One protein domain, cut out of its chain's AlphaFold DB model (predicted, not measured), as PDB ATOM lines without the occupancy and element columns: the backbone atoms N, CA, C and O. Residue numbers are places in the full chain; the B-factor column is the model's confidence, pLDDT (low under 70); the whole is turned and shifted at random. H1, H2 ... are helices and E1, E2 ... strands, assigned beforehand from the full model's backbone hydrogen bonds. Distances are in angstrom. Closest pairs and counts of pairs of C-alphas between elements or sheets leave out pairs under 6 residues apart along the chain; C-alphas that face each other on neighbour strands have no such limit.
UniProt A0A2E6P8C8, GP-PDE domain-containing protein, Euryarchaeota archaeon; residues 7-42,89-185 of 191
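What this domain is: This is residues 7 to 42 and 89 to 185 of the 191 residues of the protein "GP-PDE domain-containing protein" of Euryarchaeota archaeon (UniProt A0A2E6P8C8). A strongly twisted sheet of five strands runs through the middle of the domain, with H4 along its strands and H5 across them. H6 packs beside H4, H7 and H8 pack at the E4 and E5 end, and H3, H1 and H2 lie toward the E1 end. The printed part has 133 residues, with eight named helices and five named strands in the order H1 H2 E1 H3 E2 H4 E3 H5 H6 E4 E5 H7 H8. The sheet order is E1 E2 E3 E4 E5, mixed, and the class is mixed, helices and strands. The whole is compact, with a radius of gyration of the C-alphas of 15.1 A and spans of 42 by 30 by 25 A.

Where its parts are: The strands are E1, residues 37 to 42, 17.0 A long; E2, residues 102 to 108, 18.2 A; E3, residues 128 to 132, 13.7 A; E4, residues 160 to 162; and E5, residues 165 to 169. The helices are H4, residues 112 to 122, 15.5 A; H6, residues 146 to 156, 15.4 A; H5, residues 134 to 140; H3, residues 89 to 95; H1, residues 19 to 24; H2, residues 26 to 30; H7, residues 170 to 174; and H8, residues 177 to 184. C-alpha 102 is at (-26.059, 23.445, 41.588), C-alpha 19 at (-15.231, 16.270, 35.584) and C-alpha 184 at (-25.595, 24.848, 64.533).

How they stand to each other: E1 and E2 are parallel at 20 degrees, with N 41 and O 105 2.8 A apart, within hydrogen-bond range. E2 and E3 are parallel at 32 degrees, with N 104 and O 129 at 2.8 A. E3 and E4 are parallel at 52 degrees, with N 161 and O 130 at 2.8 A. E4 and E5 form an antiparallel hairpin, with N 162 and O 168 at 2.9 A. E2, H4, E3 and E3, H5 H6, E4 are strand-helix-strand units, parallel neighbour strands joined through helices, both with right-handed crossovers. H4 runs along the strands at a height over the sheet of 9.9 A, at 4 degrees to E2 on the local plane. H5 runs across them at 7.3 A, at 71 degrees to E2 on the local plane. H4 and H6 touch at Ile 119 and Phe 153, their closest C-alphas, 6.4 A apart, at a shallow tilt of 28 degrees, the same way. H7 only grazes the sheet with residues 170 to 173, and touches H8, which is on the sheet; their closest C-alphas are those of Ser 174 and Trp 180, 5.0 A apart. H3 is close but not clearly touching H1, with the C-alphas of Val 91 and Ile 19 closest at 6.6 A. H1 and H2 meet only through their link. Every O i to N i+4 pair is within hydrogen-bond range in H1, H3, H4, H5, H6, H7 and H8; H2 has 0 of 1, but 2 of 2 O i to N i+3 pairs.

The domain as a whole: The C-alphas of Asp 27 and Glu 144 are the two farthest apart, 44.0 A. Residues 43 to 88 are not printed, and C-alphas 42 and 89 are 12.2 A apart across the cut. Of the links that are printed whole, none is long. The mean pLDDT of the printed part is 96.6, and no printed residue is under 70.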
ATOM      1  N   ARG A   7     -21.308  15.147  45.033       97.62
ATOM      2  CA  ARG A   7     -19.928  15.123  44.517       97.62
ATOM      3  C   ARG A   7     -19.855  14.856  43.011       97.62
ATOM      4  O   ARG A   7     -19.153  13.947  42.560       97.62
ATOM      5  N   LEU A   8     -20.629  15.627  42.250       97.94
ATOM      6  CA  LEU A   8     -20.825  15.535  40.801       97.94
ATOM      7  C   LEU A   8     -21.374  14.177  40.345       97.94
ATOM      8  O   LEU A   8     -21.082  13.699  39.257       97.94
ATOM      9  N   GLY A   9     -22.167  13.537  41.200       97.06
ATOM     10  CA  GLY A   9     -22.809  12.257  40.917       97.06
ATOM     11  C   GLY A   9     -21.902  11.039  40.966       97.06
ATOM     12  O   GLY A   9     -22.333   9.950  40.598       97.06
ATOM     13  N   ALA A  10     -20.666  11.196  41.435       96.75
ATOM     14  CA  ALA A  10     -19.694  10.113  41.561       96.75
ATOM     15  C   ALA A  10     -19.373   9.776  43.031       96.75
ATOM     16  O   ALA A  10     -18.386   9.096  43.317       96.75
ATOM     17  N   SER A  11     -20.210  10.236  43.969       94.56
ATOM     18  CA  SER A  11     -20.082   9.972  45.406       94.56
ATOM     19  C   SER A  11     -19.880   8.482  45.711       94.56
ATOM     20  O   SER A  11     -20.695   7.646  45.326       94.56
ATOM     21  N   GLY A  12     -18.838   8.162  46.485       91.88
ATOM     22  CA  GLY A  12     -18.504   6.780  46.860       91.88
ATOM     23  C   GLY A  12     -17.653   6.034  45.827       91.88
ATOM     24  O   GLY A  12     -17.361   4.855  46.020       91.88
ATOM     25  N   THR A  13     -17.235   6.709  44.756       95.25
ATOM     26  CA  THR A  13     -16.221   6.230  43.808       95.25
ATOM     27  C   THR A  13     -14.944   7.058  43.951       95.25
ATOM     28  O   THR A  13     -14.948   8.108  44.590       95.25
ATOM     29  N   ASN A  14     -13.854   6.632  43.313       94.88
ATOM     30  CA  ASN A  14     -12.645   7.452  43.225       94.88
ATOM     31  C   ASN A  14     -12.834   8.713  42.358       94.88
ATOM     32  O   ASN A  14     -12.039   9.633  42.468       94.88
ATOM     33  N   LEU A  15     -13.871   8.782  41.516       97.44
ATOM     34  CA  LEU A  15     -14.118   9.904  40.600       97.44
ATOM     35  C   LEU A  15     -15.001  11.009  41.191       97.44
ATOM     36  O   LEU A  15     -15.403  11.923  40.464       97.44
ATOM     37  N   GLU A  16     -15.329  10.948  42.478       97.00
ATOM     38  CA  GLU A  16     -16.057  12.026  43.141       97.00
ATOM     39  C   GLU A  16     -15.371  13.383  42.943       97.00
ATOM     40  O   GLU A  16     -14.144  13.469  42.919       97.00
ATOM     41  N   ASN A  17     -16.157  14.455  42.781       98.31
ATOM     42  CA  ASN A  17     -15.632  15.812  42.567       98.31
ATOM     43  C   ASN A  17     -14.759  15.993  41.302       98.31
ATOM     44  O   ASN A  17     -14.100  17.022  41.151       98.31
ATOM     45  N   THR A  18     -14.776  15.046  40.358       98.69
ATOM     46  CA  THR A  18     -14.068  15.170  39.073       98.69
ATOM     47  C   THR A  18     -15.021  15.448  37.909       98.69
ATOM     48  O   THR A  18     -16.189  15.057  37.920       98.69
ATOM     49  N   ILE A  19     -14.499  16.072  36.850       98.62
ATOM     50  CA  ILE A  19     -15.231  16.270  35.584       98.62
ATOM     51  C   ILE A  19     -15.521  14.928  34.899       98.62
ATOM     52  O   ILE A  19     -16.570  14.749  34.287       98.62
ATOM     53  N   GLU A  20     -14.612  13.959  35.016       98.44
ATOM     54  CA  GLU A  20     -14.843  12.607  34.503       98.44
ATOM     55  C   GLU A  20     -16.015  11.929  35.221       98.44
ATOM     56  O   GLU A  20     -16.876  11.346  34.563       98.44
ATOM     57  N   GLY A  21     -16.080  12.060  36.549       98.12
ATOM     58  CA  GLY A  21     -17.205  11.610  37.363       98.12
ATOM     59  C   GLY A  21     -18.518  12.251  36.923       98.12
ATOM     60  O   GLY A  21     -19.462  11.530  36.613       98.12
ATOM     61  N   LEU A  22     -18.540  13.582  36.771       98.12
ATOM     62  CA  LEU A  22     -19.703  14.311  36.254       98.12
ATOM     63  C   LEU A  22     -20.192  13.739  34.921       98.12
ATOM     64  O   LEU A  22     -21.357  13.370  34.786       98.12
ATOM     65  N   ARG A  23     -19.294  13.643  33.936       97.81
ATOM     66  CA  ARG A  23     -19.629  13.191  32.578       97.81
ATOM     67  C   ARG A  23     -20.156  11.756  32.557       97.81
ATOM     68  O   ARG A  23     -21.017  11.445  31.738       97.81
ATOM     69  N   ARG A  24     -19.665  10.893  33.452       97.75
ATOM     70  CA  ARG A  24     -20.140   9.507  33.601       97.75
ATOM     71  C   ARG A  24     -21.482   9.388  34.311       97.75
ATOM     72  O   ARG A  24     -22.134   8.367  34.139       97.75
ATOM     73  N   SER A  25     -21.874  10.407  35.066       96.69
ATOM     74  CA  SER A  25     -23.086  10.392  35.880       96.69
ATOM     75  C   SER A  25     -24.202  11.268  35.318       96.69
ATOM     76  O   SER A  25     -25.192  11.473  36.002       96.69
ATOM     77  N   LEU A  26     -24.088  11.821  34.105       96.00
ATOM     78  CA  LEU A  26     -25.076  12.778  33.581       96.00
ATOM     79  C   LEU A  26     -26.512  12.236  33.530       96.00
ATOM     80  O   LEU A  26     -27.457  13.014  33.631       96.00
ATOM     81  N   ASP A  27     -26.684  10.925  33.389       95.69
ATOM     82  CA  ASP A  27     -27.981  10.249  33.392       95.69
ATOM     83  C   ASP A  27     -28.677  10.283  34.762       95.69
ATOM     84  O   ASP A  27     -29.910  10.222  34.822       95.69
ATOM     85  N   VAL A  28     -27.931  10.477  35.858       94.12
ATOM     86  CA  VAL A  28     -28.512  10.579  37.206       94.12
ATOM     87  C   VAL A  28     -29.450  11.775  37.344       94.12
ATOM     88  O   VAL A  28     -30.280  11.764  38.250       94.12
ATOM     89  N   SER A  29     -29.382  12.782  36.461       94.25
ATOM     90  CA  SER A  29     -30.332  13.903  36.482       94.25
ATOM     91  C   SER A  29     -31.760  13.500  36.103       94.25
ATOM     92  O   SER A  29     -32.706  14.225  36.413       94.25
ATOM     93  N   SER A  30     -31.935  12.310  35.515       94.62
ATOM     94  CA  SER A  30     -33.245  11.699  35.258       94.62
ATOM     95  C   SER A  30     -33.789  10.892  36.450       94.62
ATOM     96  O   SER A  30     -34.945  10.465  36.419       94.62
ATOM     97  N   ASP A  31     -32.997  10.666  37.507       95.94
ATOM     98  CA  ASP A  31     -33.457   9.974  38.716       95.94
ATOM     99  C   ASP A  31     -34.468  10.858  39.481       95.94
ATOM    100  O   ASP A  31     -34.159  12.008  39.797       95.94
ATOM    101  N   PRO A  32     -35.650  10.346  39.878       94.81
ATOM    102  CA  PRO A  32     -36.632  11.105  40.664       94.81
ATOM    103  C   PRO A  32     -36.118  11.672  42.003       94.81
ATOM    104  O   PRO A  32     -36.763  12.532  42.607       94.81
ATOM    105  N   LYS A  33     -34.995  11.165  42.521       95.31
ATOM    106  CA  LYS A  33     -34.330  11.641  43.743       95.31
ATOM    107  C   LYS A  33     -33.295  12.728  43.469       95.31
ATOM    108  O   LYS A  33     -32.824  13.331  44.441       95.31
ATOM    109  N   PHE A  34     -32.925  12.957  42.212       97.00
ATOM    110  CA  PHE A  34     -32.030  14.034  41.825       97.00
ATOM    111  C   PHE A  34     -32.659  15.386  42.142       97.00
ATOM    112  O   PHE A  34     -33.830  15.646  41.864       97.00
ATOM    113  N   LYS A  35     -31.874  16.248  42.785       96.19
ATOM    114  CA  LYS A  35     -32.300  17.597  43.170       96.19
ATOM    115  C   LYS A  35     -31.375  18.667  42.619       96.19
ATOM    116  O   LYS A  35     -31.839  19.761  42.318       96.19
ATOM    117  N   TYR A  36     -30.081  18.380  42.582       97.38
ATOM    118  CA  TYR A  36     -29.039  19.314  42.181       97.38
ATOM    119  C   TYR A  36     -27.723  18.562  41.963       97.38
ATOM    120  O   TYR A  36     -27.510  17.501  42.557       97.38
ATOM    121  N   TRP A  37     -26.818  19.142  41.187       98.44
ATOM    122  CA  TRP A  37     -25.401  18.796  41.230       98.44
ATOM    123  C   TRP A  37     -24.751  19.432  42.444       98.44
ATOM    124  O   TRP A  37     -25.102  20.544  42.831       98.44
ATOM    125  N   GLU A  38     -23.816  18.738  43.069       98.38
ATOM    126  CA  GLU A  38     -23.094  19.269  44.215       98.38
ATOM    127  C   GLU A  38     -21.614  18.955  44.118       98.38
ATOM    128  O   GLU A  38     -21.250  17.894  43.621       98.38
ATOM    129  N   PHE A  39     -20.773  19.888  44.549       98.75
ATOM    130  CA  PHE A  39     -19.335  19.681  44.604       98.75
ATOM    131  C   PHE A  39     -18.672  20.535  45.680       98.75
ATOM    132  O   PHE A  39     -19.162  21.601  46.064       98.75
ATOM    133  N   ASP A  40     -17.516  20.062  46.125       98.81
ATOM    134  CA  ASP A  40     -16.783  20.596  47.260       98.81
ATOM    135  C   ASP A  40     -15.603  21.447  46.784       98.81
ATOM    136  O   ASP A  40     -14.753  20.950  46.050       98.81
ATOM    137  N   ILE A  41     -15.499  22.703  47.223       98.81
ATOM    138  CA  ILE A  41     -14.380  23.582  46.859       98.81
ATOM    139  C   ILE A  41     -13.445  23.885  48.023       98.81
ATOM    140  O   ILE A  41     -13.849  24.024  49.189       98.81
ATOM    141  N   ARG A  42     -12.170  24.032  47.668       98.62
ATOM    142  CA  ARG A  42     -11.057  24.350  48.556       98.62
ATOM    143  C   ARG A  42     -10.130  25.365  47.899       98.62
ATOM    144  O   ARG A  42     -10.027  25.418  46.680       98.62
ATOM    145  N   LYS A  89     -13.115  26.805  38.255       98.50
ATOM    146  CA  LYS A  89     -13.491  27.348  36.939       98.50
ATOM    147  C   LYS A  89     -13.764  26.263  35.904       98.50
ATOM    148  O   LYS A  89     -14.710  26.394  35.139       98.50
ATOM    149  N   GLU A  90     -12.974  25.192  35.893       98.75
ATOM    150  CA  GLU A  90     -13.214  24.074  34.975       98.75
ATOM    151  C   GLU A  90     -14.574  23.413  35.240       98.75
ATOM    152  O   GLU A  90     -15.303  23.131  34.298       98.75
ATOM    153  N   VAL A  91     -14.961  23.225  36.508       98.62
ATOM    154  CA  VAL A  91     -16.284  22.664  36.841       98.62
ATOM    155  C   VAL A  91     -17.421  23.640  36.525       98.62
ATOM    156  O   VAL A  91     -18.479  23.203  36.081       98.62
ATOM    157  N   ILE A  92     -17.211  24.952  36.699       98.12
ATOM    158  CA  ILE A  92     -18.183  25.980  36.291       98.12
ATOM    159  C   ILE A  92     -18.481  25.872  34.792       98.12
ATOM    160  O   ILE A  92     -19.650  25.802  34.427       98.12
ATOM    161  N   LEU A  93     -17.442  25.804  33.955       97.88
ATOM    162  CA  LEU A  93     -17.580  25.690  32.498       97.88
ATOM    163  C   LEU A  93     -18.308  24.401  32.081       97.88
ATOM    164  O   LEU A  93     -19.146  24.426  31.192       97.88
ATOM    165  N   GLU A  94     -18.054  23.273  32.747       97.62
ATOM    166  CA  GLU A  94     -18.742  22.008  32.425       97.62
ATOM    167  C   GLU A  94     -20.237  22.005  32.786       97.62
ATOM    168  O   GLU A  94     -21.005  21.190  32.270       97.62
ATOM    169  N   LEU A  95     -20.660  22.885  33.694       97.12
ATOM    170  CA  LEU A  95     -22.029  22.950  34.202       97.12
ATOM    171  C   LEU A  95     -22.804  24.179  33.703       97.12
ATOM    172  O   LEU A  95     -23.998  24.268  33.981       97.12
ATOM    173  N   GLU A  96     -22.178  25.135  33.010       93.38
ATOM    174  CA  GLU A  96     -22.807  26.437  32.729       93.38
ATOM    175  C   GLU A  96     -24.003  26.365  31.776       93.38
ATOM    176  O   GLU A  96     -24.989  27.069  31.990       93.38
ATOM    177  N   ASP A  97     -23.960  25.459  30.799       92.25
ATOM    178  CA  ASP A  97     -25.042  25.244  29.828       92.25
ATOM    179  C   ASP A  97     -26.140  24.304  30.350       92.25
ATOM    180  O   ASP A  97     -27.060  23.919  29.624       92.25
ATOM    181  N   ARG A  98     -26.041  23.887  31.614       93.44
ATOM    182  CA  ARG A  98     -26.960  22.926  32.211       93.44
ATOM    183  C   ARG A  98     -28.075  23.615  32.981       93.44
ATOM    184  O   ARG A  98     -27.867  24.579  33.712       93.44
ATOM    185  N   GLU A  99     -29.280  23.066  32.870       93.94
ATOM    186  CA  GLU A  99     -30.452  23.620  33.550       93.94
ATOM    187  C   GLU A  99     -30.601  23.143  35.003       93.94
ATOM    188  O   GLU A  99     -31.383  23.723  35.770       93.94
ATOM    189  N   GLU A 100     -29.911  22.072  35.400       97.06
ATOM    190  CA  GLU A 100     -30.039  21.535  36.750       97.06
ATOM    191  C   GLU A 100     -29.507  22.521  37.805       97.06
ATOM    192  O   GLU A 100     -28.579  23.291  37.572       97.06
ATOM    193  N   SER A 101     -30.104  22.508  39.001       97.69
ATOM    194  CA  SER A 101     -29.598  23.326  40.111       97.69
ATOM    195  C   SER A 101     -28.226  22.845  40.573       97.69
ATOM    196  O   SER A 101     -27.931  21.653  40.489       97.69
ATOM    197  N   VAL A 102     -27.420  23.751  41.126       98.50
ATOM    198  CA  VAL A 102     -26.059  23.445  41.588       98.50
ATOM    199  C   VAL A 102     -25.837  23.956  43.012       98.50
ATOM    200  O   VAL A 102     -26.256  25.057  43.372       98.50
ATOM    201  N   MET A 103     -25.176  23.146  43.836       98.44
ATOM    202  CA  MET A 103     -24.750  23.482  45.194       98.44
ATOM    203  C   MET A 103     -23.225  23.418  45.278       98.44
ATOM    204  O   MET A 103     -22.631  22.370  45.056       98.44
ATOM    205  N   VAL A 104     -22.595  24.530  45.637       98.75
ATOM    206  CA  VAL A 104     -21.142  24.618  45.821       98.75
ATOM    207  C   VAL A 104     -20.843  24.591  47.318       98.75
ATOM    208  O   VAL A 104     -21.106  25.579  48.011       98.75
ATOM    209  N   GLU A 105     -20.331  23.481  47.857       98.69
ATOM    210  CA  GLU A 105     -19.923  23.428  49.265       98.69
ATOM    211  C   GLU A 105     -18.543  24.054  49.456       98.69
ATOM    212  O   GLU A 105     -17.534  23.528  48.994       98.69
ATOM    213  N   ILE A 106     -18.457  25.136  50.229       98.56
ATOM    214  CA  ILE A 106     -17.161  25.657  50.655       98.56
ATOM    215  C   ILE A 106     -16.638  24.809  51.814       98.56
ATOM    216  O   ILE A 106     -17.119  24.911  52.951       98.56
ATOM    217  N   LYS A 107     -15.588  24.026  51.555       98.06
ATOM    218  CA  LYS A 107     -14.848  23.322  52.608       98.06
ATOM    219  C   LYS A 107     -13.804  24.212  53.268       98.06
ATOM    220  O   LYS A 107     -13.653  24.158  54.491       98.06
ATOM    221  N   HIS A 108     -13.085  24.997  52.464       98.00
ATOM    222  CA  HIS A 108     -11.974  25.833  52.918       98.00
ATOM    223  C   HIS A 108     -11.662  26.965  51.927       98.00
ATOM    224  O   HIS A 108     -11.189  26.684  50.835       98.00
ATOM    225  N   ILE A 109     -11.855  28.223  52.326       97.38
ATOM    226  CA  ILE A 109     -11.342  29.422  51.635       97.38
ATOM    227  C   ILE A 109     -10.988  30.474  52.695       97.38
ATOM    228  O   ILE A 109     -11.718  30.630  53.680       97.38
ATOM    229  N   LEU A 110      -9.874  31.172  52.515       91.94
ATOM    230  CA  LEU A 110      -9.316  32.134  53.464       91.94
ATOM    231  C   LEU A 110      -9.047  33.498  52.835       91.94
ATOM    232  O   LEU A 110      -9.184  34.500  53.545       91.94
ATOM    233  N   THR A 111      -8.687  33.566  51.553       97.25
ATOM    234  CA  THR A 111      -8.387  34.855  50.920       97.25
ATOM    235  C   THR A 111      -9.639  35.545  50.392       97.25
ATOM    236  O   THR A 111     -10.622  34.923  49.980       97.25
ATOM    237  N   ASP A 112      -9.594  36.874  50.373       98.19
ATOM    238  CA  ASP A 112     -10.656  37.687  49.778       98.19
ATOM    239  C   ASP A 112     -10.746  37.473  48.265       98.19
ATOM    240  O   ASP A 112     -11.836  37.549  47.701       98.19
ATOM    241  N   GLY A 113      -9.619  37.152  47.619       98.19
ATOM    242  CA  GLY A 113      -9.573  36.771  46.209       98.19
ATOM    243  C   GLY A 113     -10.413  35.527  45.934       98.19
ATOM    244  O   GLY A 113     -11.278  35.561  45.063       98.19
ATOM    245  N   ALA A 114     -10.246  34.473  46.737       98.12
ATOM    246  CA  ALA A 114     -11.037  33.251  46.623       98.12
ATOM    247  C   ALA A 114     -12.534  33.486  46.892       98.12
ATOM    248  O   ALA A 114     -13.383  33.010  46.140       98.12
ATOM    249  N   ARG A 115     -12.889  34.262  47.927       98.38
ATOM    250  CA  ARG A 115     -14.301  34.607  48.197       98.38
ATOM    251  C   ARG A 115     -14.931  35.399  47.043       98.38
ATOM    252  O   ARG A 115     -16.068  35.112  46.676       98.38
ATOM    253  N   ARG A 116     -14.202  36.361  46.462       98.50
ATOM    254  CA  ARG A 116     -14.649  37.116  45.277       98.50
ATOM    255  C   ARG A 116     -14.815  36.213  44.070       98.50
ATOM    256  O   ARG A 116     -15.857  36.276  43.440       98.50
ATOM    257  N   GLU A 117     -13.863  35.318  43.810       98.56
ATOM    258  CA  GLU A 117     -13.969  34.378  42.692       98.56
ATOM    259  C   GLU A 117     -15.237  33.515  42.783       98.56
ATOM    260  O   GLU A 117     -15.906  33.315  41.770       98.56
ATOM    261  N   VAL A 118     -15.618  33.058  43.984       98.44
ATOM    262  CA  VAL A 118     -16.891  32.342  44.193       98.44
ATOM    263  C   VAL A 118     -18.093  33.230  43.866       98.44
ATOM    264  O   VAL A 118     -18.982  32.798  43.136       98.44
ATOM    265  N   ILE A 119     -18.128  34.459  44.389       98.19
ATOM    266  CA  ILE A 119     -19.231  35.401  44.150       98.19
ATOM    267  C   ILE A 119     -19.355  35.719  42.659       98.19
ATOM    268  O   ILE A 119     -20.439  35.586  42.098       98.19
ATOM    269  N   ASP A 120     -18.252  36.087  42.014       98.06
ATOM    270  CA  ASP A 120     -18.219  36.485  40.610       98.06
ATOM    271  C   ASP A 120     -18.640  35.317  39.710       98.06
ATOM    272  O   ASP A 120     -19.463  35.491  38.810       98.06
ATOM    273  N   SER A 121     -18.161  34.103  40.007       97.62
ATOM    274  CA  SER A 121     -18.506  32.900  39.239       97.62
ATOM    275  C   SER A 121     -19.970  32.492  39.390       97.62
ATOM    276  O   SER A 121     -20.517  31.874  38.484       97.62
ATOM    277  N   LEU A 122     -20.629  32.812  40.505       97.25
ATOM    278  CA  LEU A 122     -22.047  32.485  40.721       97.25
ATOM    279  C   LEU A 122     -22.985  33.666  40.456       97.25
ATOM    280  O   LEU A 122     -24.199  33.471  40.378       97.25
ATOM    281  N   SER A 123     -22.446  34.873  40.283       94.50
ATOM    282  CA  SER A 123     -23.235  36.038  39.899       94.50
ATOM    283  C   SER A 123     -24.014  35.724  38.616       94.50
ATOM    284  O   SER A 123     -23.502  35.057  37.714       94.50
ATOM    285  N   SER A 124     -25.283  36.134  38.555       90.00
ATOM    286  CA  SER A 124     -26.250  35.809  37.481       90.00
ATOM    287  C   SER A 124     -26.684  34.337  37.328       90.00
ATOM    288  O   SER A 124     -27.528  34.045  36.481       90.00
ATOM    289  N   ARG A 125     -26.198  33.404  38.160       94.81
ATOM    290  CA  ARG A 125     -26.589  31.983  38.107       94.81
ATOM    291  C   ARG A 125     -27.659  31.663  39.156       94.81
ATOM    292  O   ARG A 125     -27.380  31.067  40.189       94.81
ATOM    293  N   GLU A 126     -28.914  32.016  38.881       92.44
ATOM    294  CA  GLU A 126     -30.026  31.932  39.857       92.44
ATOM    295  C   GLU A 126     -30.271  30.528  40.448       92.44
ATOM    296  O   GLU A 126     -30.774  30.387  41.564       92.44
ATOM    297  N   ARG A 127     -29.920  29.467  39.708       95.81
ATOM    298  CA  ARG A 127     -30.080  28.067  40.151       95.81
ATOM    299  C   ARG A 127     -28.895  27.544  40.969       95.81
ATOM    300  O   ARG A 127     -28.885  26.370  41.345       95.81
ATOM    301  N   TRP A 128     -27.906  28.392  41.228       98.12
ATOM    302  CA  TRP A 128     -26.671  28.037  41.905       98.12
ATOM    303  C   TRP A 128     -26.648  28.649  43.296       98.12
ATOM    304  O   TRP A 128     -26.940  29.830  43.485       98.12
ATOM    305  N   LYS A 129     -26.291  27.842  44.290       98.44
ATOM    306  CA  LYS A 129     -26.134  28.311  45.667       98.44
ATOM    307  C   LYS A 129     -24.818  27.845  46.236       98.44
ATOM    308  O   LYS A 129     -24.315  26.775  45.900       98.44
ATOM    309  N   VAL A 130     -24.304  28.629  47.166       98.56
ATOM    310  CA  VAL A 130     -23.169  28.241  47.987       98.56
ATOM    311  C   VAL A 130     -23.695  27.618  49.271       98.56
ATOM    312  O   VAL A 130     -24.717  28.049  49.812       98.56
ATOM    313  N   MET A 131     -22.998  26.624  49.802       98.25
ATOM    314  CA  MET A 131     -23.308  26.072  51.111       98.25
ATOM    315  C   MET A 131     -22.072  25.859  51.978       98.25
ATOM    316  O   MET A 131     -20.957  25.705  51.492       98.25
ATOM    317  N   ALA A 132     -22.277  25.861  53.291       97.88
ATOM    318  CA  ALA A 132     -21.243  25.531  54.265       97.88
ATOM    319  C   ALA A 132     -21.861  24.908  55.524       97.88
ATOM    320  O   ALA A 132     -23.064  25.039  55.797       97.88
ATOM    321  N   THR A 133     -21.040  24.233  56.328       96.75
ATOM    322  CA  THR A 133     -21.429  23.949  57.713       96.75
ATOM    323  C   THR A 133     -21.309  25.229  58.548       96.75
ATOM    324  O   THR A 133     -20.495  26.095  58.220       96.75
ATOM    325  N   PRO A 134     -22.074  25.377  59.644       96.69
ATOM    326  CA  PRO A 134     -21.952  26.537  60.529       96.69
ATOM    327  C   PRO A 134     -20.526  26.766  61.051       96.69
ATOM    328  O   PRO A 134     -20.078  27.905  61.124       96.69
ATOM    329  N   GLU A 135     -19.790  25.692  61.355       95.69
ATOM    330  CA  GLU A 135     -18.405  25.780  61.833       95.69
ATOM    331  C   GLU A 135     -17.450  26.292  60.747       95.69
ATOM    332  O   GLU A 135     -16.536  27.062  61.037       95.69
ATOM    333  N   ARG A 136     -17.649  25.878  59.488       96.19
ATOM    334  CA  ARG A 136     -16.870  26.391  58.353       96.19
ATOM    335  C   ARG A 136     -17.232  27.837  58.060       96.19
ATOM    336  O   ARG A 136     -16.335  28.651  57.895       96.19
ATOM    337  N   PHE A 137     -18.519  28.172  58.069       97.81
ATOM    338  CA  PHE A 137     -18.995  29.540  57.888       97.81
ATOM    339  C   PHE A 137     -18.340  30.520  58.866       97.81
ATOM    340  O   PHE A 137     -17.884  31.574  58.439       97.81
ATOM    341  N   GLU A 138     -18.231  30.166  60.151       96.88
ATOM    342  CA  GLU A 138     -17.578  31.024  61.151       96.88
ATOM    343  C   GLU A 138     -16.096  31.268  60.848       96.88
ATOM    344  O   GLU A 138     -15.610  32.369  61.089       96.88
ATOM    345  N   LYS A 139     -15.394  30.269  60.296       96.19
ATOM    346  CA  LYS A 139     -13.983  30.390  59.895       96.19
ATOM    347  C   LYS A 139     -13.813  31.183  58.601       96.19
ATOM    348  O   LYS A 139     -12.899  31.992  58.494       96.19
ATOM    349  N   ILE A 140     -14.678  30.933  57.621       97.06
ATOM    350  CA  ILE A 140     -14.622  31.569  56.302       97.06
ATOM    351  C   ILE A 140     -15.032  33.040  56.403       97.06
ATOM    352  O   ILE A 140     -14.423  33.885  55.755       97.06
ATOM    353  N   PHE A 141     -16.045  33.348  57.211       97.38
ATOM    354  CA  PHE A 141     -16.598  34.686  57.395       97.38
ATOM    355  C   PHE A 141     -16.546  35.047  58.885       97.38
ATOM    356  O   PHE A 141     -17.558  34.923  59.595       97.38
ATOM    357  N   PRO A 142     -15.370  35.443  59.397       96.31
ATOM    358  CA  PRO A 142     -15.216  35.802  60.799       96.31
ATOM    359  C   PRO A 142     -15.968  37.116  61.103       96.31
ATOM    360  O   PRO A 142     -16.275  37.872  60.175       96.31
ATOM    361  N   PRO A 143     -16.356  37.380  62.367       96.00
ATOM    362  CA  PRO A 143     -17.227  38.506  62.721       96.00
ATOM    363  C   PRO A 143     -16.766  39.870  62.193       96.00
ATOM    364  O   PRO A 143     -17.608  40.699  61.864       96.00
ATOM    365  N   GLU A 144     -15.454  40.074  62.077       96.06
ATOM    366  CA  GLU A 144     -14.817  41.327  61.666       96.06
ATOM    367  C   GLU A 144     -15.111  41.692  60.205       96.06
ATOM    368  O   GLU A 144     -15.177  42.873  59.880       96.06
ATOM    369  N   THR A 145     -15.310  40.700  59.330       96.19
ATOM    370  CA  THR A 145     -15.545  40.909  57.885       96.19
ATOM    371  C   THR A 145     -16.890  40.364  57.407       96.19
ATOM    372  O   THR A 145     -17.278  40.555  56.255       96.19
ATOM    373  N   ARG A 146     -17.648  39.685  58.278       97.31
ATOM    374  CA  ARG A 146     -18.883  38.976  57.906       97.31
ATOM    375  C   ARG A 146     -19.945  39.873  57.275       97.31
ATOM    376  O   ARG A 146     -20.604  39.435  56.339       97.31
ATOM    377  N   GLU A 147     -20.130  41.088  57.786       97.94
ATOM    378  CA  GLU A 147     -21.133  42.025  57.258       97.94
ATOM    379  C   GLU A 147     -20.778  42.513  55.846       97.94
ATOM    380  O   GLU A 147     -21.654  42.613  54.985       97.94
ATOM    381  N   GLU A 148     -19.490  42.747  55.574       98.06
ATOM    382  CA  GLU A 148     -19.006  43.100  54.236       98.06
ATOM    383  C   GLU A 148     -19.306  41.977  53.239       98.06
ATOM    384  O   GLU A 148     -19.878  42.222  52.173       98.06
ATOM    385  N   TRP A 149     -18.993  40.733  53.609       98.19
ATOM    386  CA  TRP A 149     -19.254  39.579  52.754       98.19
ATOM    387  C   TRP A 149     -20.742  39.305  52.567       98.19
ATOM    388  O   TRP A 149     -21.157  39.011  51.450       98.19
ATOM    389  N   GLU A 150     -21.570  39.464  53.599       98.50
ATOM    390  CA  GLU A 150     -23.025  39.375  53.441       98.50
ATOM    391  C   GLU A 150     -23.532  40.379  52.402       98.50
ATOM    392  O   GLU A 150     -24.325  40.023  51.529       98.50
ATOM    393  N   LYS A 151     -23.058  41.630  52.474       98.44
ATOM    394  CA  LYS A 151     -23.424  42.668  51.510       98.44
ATOM    395  C   LYS A 151     -22.952  42.308  50.101       98.44
ATOM    396  O   LYS A 151     -23.721  42.481  49.160       98.44
ATOM    397  N   ALA A 152     -21.731  41.794  49.952       98.38
ATOM    398  CA  ALA A 152     -21.188  41.378  48.659       98.38
ATOM    399  C   ALA A 152     -22.004  40.234  48.029       98.38
ATOM    400  O   ALA A 152     -22.429  40.349  46.880       98.38
ATOM    401  N   PHE A 153     -22.309  39.184  48.799       98.25
ATOM    402  CA  PHE A 153     -23.195  38.092  48.369       98.25
ATOM    403  C   PHE A 153     -24.592  38.613  48.002       98.25
ATOM    404  O   PHE A 153     -25.137  38.245  46.962       98.25
ATOM    405  N   GLY A 154     -25.148  39.517  48.816       97.62
ATOM    406  CA  GLY A 154     -26.457  40.124  48.579       97.62
ATOM    407  C   GLY A 154     -26.525  40.952  47.292       97.62
ATOM    408  O   GLY A 154     -27.490  40.819  46.547       97.62
ATOM    409  N   ILE A 155     -25.504  41.767  47.005       97.69
ATOM    410  CA  ILE A 155     -25.410  42.553  45.760       97.69
ATOM    411  C   ILE A 155     -25.322  41.633  44.539       97.69
ATOM    412  O   ILE A 155     -25.961  41.903  43.526       97.69
ATOM    413  N   ALA A 156     -24.561  40.543  44.640       97.56
ATOM    414  CA  ALA A 156     -24.396  39.581  43.555       97.56
ATOM    415  C   ALA A 156     -25.586  38.616  43.386       97.56
ATOM    416  O   ALA A 156     -25.604  37.835  42.436       97.56
ATOM    417  N   GLY A 157     -26.563  38.642  44.301       97.19
ATOM    418  CA  GLY A 157     -27.695  37.716  44.300       97.19
ATOM    419  C   GLY A 157     -27.318  36.268  44.635       97.19
ATOM    420  O   GLY A 157     -28.081  35.358  44.325       97.19
ATOM    421  N   VAL A 158     -26.162  36.037  45.263       98.00
ATOM    422  CA  VAL A 158     -25.674  34.692  45.599       98.00
ATOM    423  C   VAL A 158     -26.137  34.313  47.005       98.00
ATOM    424  O   VAL A 158     -25.869  35.012  47.982       98.00
ATOM    425  N   GLU A 159     -26.821  33.177  47.136       97.94
ATOM    426  CA  GLU A 159     -27.240  32.651  48.438       97.94
ATOM    427  C   GLU A 159     -26.152  31.770  49.070       97.94
ATOM    428  O   GLU A 159     -25.603  30.883  48.416       97.94
ATOM    429  N   LEU A 160     -25.910  31.954  50.374       98.38
ATOM    430  CA  LEU A 160     -25.069  31.077  51.194       98.38
ATOM    431  C   LEU A 160     -25.909  30.357  52.258       98.38
ATOM    432  O   LEU A 160     -26.365  30.960  53.236       98.38
ATOM    433  N   VAL A 161     -26.104  29.050  52.082       98.31
ATOM    434  CA  VAL A 161     -27.042  28.243  52.876       98.31
ATOM    435  C   VAL A 161     -26.355  27.156  53.707       98.31
ATOM    436  O   VAL A 161     -25.204  26.785  53.495       98.31
ATOM    437  N   ARG A 162     -27.064  26.611  54.696       97.12
ATOM    438  CA  ARG A 162     -26.544  25.527  55.542       97.12
ATOM    439  C   ARG A 162     -26.591  24.181  54.817       97.12
ATOM    440  O   ARG A 162     -27.666  23.760  54.379       97.12
ATOM    441  N   VAL A 163     -25.479  23.444  54.830       94.62
ATOM    442  CA  VAL A 163     -25.407  22.042  54.365       94.62
ATOM    443  C   VAL A 163     -26.523  21.203  54.999       94.62
ATOM    444  O   VAL A 163     -26.741  21.237  56.216       94.62
ATOM    445  N   GLY A 164     -27.296  20.486  54.181       90.94
ATOM    446  CA  GLY A 164     -28.420  19.650  54.619       90.94
ATOM    447  C   GLY A 164     -29.677  20.413  55.070       90.94
ATOM    448  O   GLY A 164     -30.666  19.786  55.445       90.94
ATOM    449  N   ARG A 165     -29.675  21.756  55.059       92.62
ATOM    450  CA  ARG A 165     -30.867  22.608  55.265       92.62
ATOM    451  C   ARG A 165     -30.797  23.830  54.345       92.62
ATOM    452  O   ARG A 165     -30.672  24.955  54.816       92.62
ATOM    453  N   HIS A 166     -30.962  23.618  53.039       94.06
ATOM    454  CA  HIS A 166     -30.719  24.634  51.995       94.06
ATOM    455  C   HIS A 166     -31.714  25.815  51.975       94.06
ATOM    456  O   HIS A 166     -31.666  26.649  51.082       94.06
ATOM    457  N   ARG A 167     -32.636  25.890  52.945       94.75
ATOM    458  CA  ARG A 167     -33.503  27.059  53.197       94.75
ATOM    459  C   ARG A 167     -32.983  27.958  54.325       94.75
ATOM    460  O   ARG A 167     -33.578  28.990  54.613       94.75
ATOM    461  N   VAL A 168     -31.933  27.531  55.026       96.56
ATOM    462  CA  VAL A 168     -31.333  28.267  56.139       96.56
ATOM    463  C   VAL A 168     -30.169  29.077  55.593       96.56
ATOM    464  O   VAL A 168     -29.084  28.541  55.398       96.56
ATOM    465  N   ASP A 169     -30.418  30.361  55.364       97.88
ATOM    466  CA  ASP A 169     -29.406  31.366  55.035       97.88
ATOM    467  C   ASP A 169     -28.475  31.578  56.241       97.88
ATOM    468  O   ASP A 169     -28.939  31.890  57.349       97.88
ATOM    469  N   LEU A 170     -27.174  31.350  56.053       98.19
ATOM    470  CA  LEU A 170     -26.200  31.373  57.147       98.19
ATOM    471  C   LEU A 170     -25.893  32.792  57.628       98.19
ATOM    472  O   LEU A 170     -25.812  32.997  58.843       98.19
ATOM    473  N   PHE A 171     -25.825  33.778  56.729       98.25
ATOM    474  CA  PHE A 171     -25.620  35.177  57.111       98.25
ATOM    475  C   PHE A 171     -26.775  35.673  57.985       98.25
ATOM    476  O   PHE A 171     -26.555  36.073  59.135       98.25
ATOM    477  N   LYS A 172     -28.022  35.517  57.520       97.25
ATOM    478  CA  LYS A 172     -29.222  35.915  58.277       97.25
ATOM    479  C   LYS A 172     -29.361  35.156  59.592       97.25
ATOM    480  O   LYS A 172     -29.824  35.721  60.585       97.25
ATOM    481  N   SER A 173     -28.998  33.874  59.613       96.88
ATOM    482  CA  SER A 173     -29.063  33.072  60.839       96.88
ATOM    483  C   SER A 173     -28.037  33.528  61.871       96.88
ATOM    484  O   SER A 173     -28.362  33.572  63.055       96.88
ATOM    485  N   SER A 174     -26.832  33.903  61.436       96.81
ATOM    486  CA  SER A 174     -25.733  34.305  62.326       96.81
ATOM    487  C   SER A 174     -25.993  35.606  63.094       96.81
ATOM    488  O   SER A 174     -25.418  35.813  64.158       96.81
ATOM    489  N   LYS A 175     -26.923  36.443  62.614       95.75
ATOM    490  CA  LYS A 175     -27.341  37.700  63.261       95.75
ATOM    491  C   LYS A 175     -28.227  37.519  64.494       95.75
ATOM    492  O   LYS A 175     -28.465  38.475  65.223       95.75
ATOM    493  N   SER A 176     -28.769  36.322  64.726       95.94
ATOM    494  CA  SER A 176     -29.671  36.052  65.848       95.94
ATOM    495  C   SER A 176     -29.153  34.871  66.665       95.94
ATOM    496  O   SER A 176     -29.091  33.768  66.125       95.94
ATOM    497  N   PRO A 177     -28.873  35.035  67.973       93.94
ATOM    498  CA  PRO A 177     -28.378  33.943  68.815       93.94
ATOM    499  C   PRO A 177     -29.264  32.690  68.772       93.94
ATOM    500  O   PRO A 177     -28.765  31.571  68.680       93.94
ATOM    501  N   ILE A 178     -30.589  32.873  68.759       95.19
ATOM    502  CA  ILE A 178     -31.565  31.776  68.700       95.19
ATOM    503  C   ILE A 178     -31.524  31.080  67.335       95.19
ATOM    504  O   ILE A 178     -31.447  29.851  67.265       95.19
ATOM    505  N   ARG A 179     -31.560  31.843  66.232       94.56
ATOM    506  CA  ARG A 179     -31.497  31.257  64.881       94.56
ATOM    507  C   ARG A 179     -30.161  30.559  64.652       94.56
ATOM    508  O   ARG A 179     -30.140  29.471  64.080       94.56
ATOM    509  N   TRP A 180     -29.074  31.139  65.149       95.62
ATOM    510  CA  TRP A 180     -27.739  30.573  65.047       95.62
ATOM    511  C   TRP A 180     -27.605  29.271  65.832       95.62
ATOM    512  O   TRP A 180     -27.141  28.268  65.289       95.62
ATOM    513  N   PHE A 181     -28.115  29.234  67.064       93.75
ATOM    514  CA  PHE A 181     -28.206  28.004  67.848       93.75
ATOM    515  C   PHE A 181     -28.953  26.899  67.082       93.75
ATOM    516  O   PHE A 181     -28.469  25.772  66.975       93.75
ATOM    517  N   LEU A 182     -30.097  27.223  66.468       92.12
ATOM    518  CA  LEU A 182     -30.861  26.270  65.656       92.12
ATOM    519  C   LEU A 182     -30.136  25.835  64.373       92.12
ATOM    520  O   LEU A 182     -30.325  24.693  63.942       92.12
ATOM    521  N   ALA A 183     -29.344  26.712  63.752       91.69
ATOM    522  CA  ALA A 183     -28.556  26.401  62.559       91.69
ATOM    523  C   ALA A 183     -27.384  25.452  62.875       91.69
ATOM    524  O   ALA A 183     -27.140  24.512  62.111       91.69
ATOM    525  N   ARG A 184     -26.724  25.655  64.027       91.50
ATOM    526  CA  ARG A 184     -25.595  24.848  64.533       91.50
ATOM    527  C   ARG A 184     -25.973  23.445  64.981       91.50
ATOM    528  O   ARG A 184     -25.117  22.564  64.994       91.50
ATOM    529  N   ARG A 185     -27.238  23.196  65.337       86.75
ATOM    530  CA  ARG A 185     -27.673  21.845  65.715       86.75
ATOM    531  C   ARG A 185     -27.415  20.871  64.563       86.75
ATOM    532  O   ARG A 185     -28.040  20.947  63.500       86.75
TER     533      ARG A 185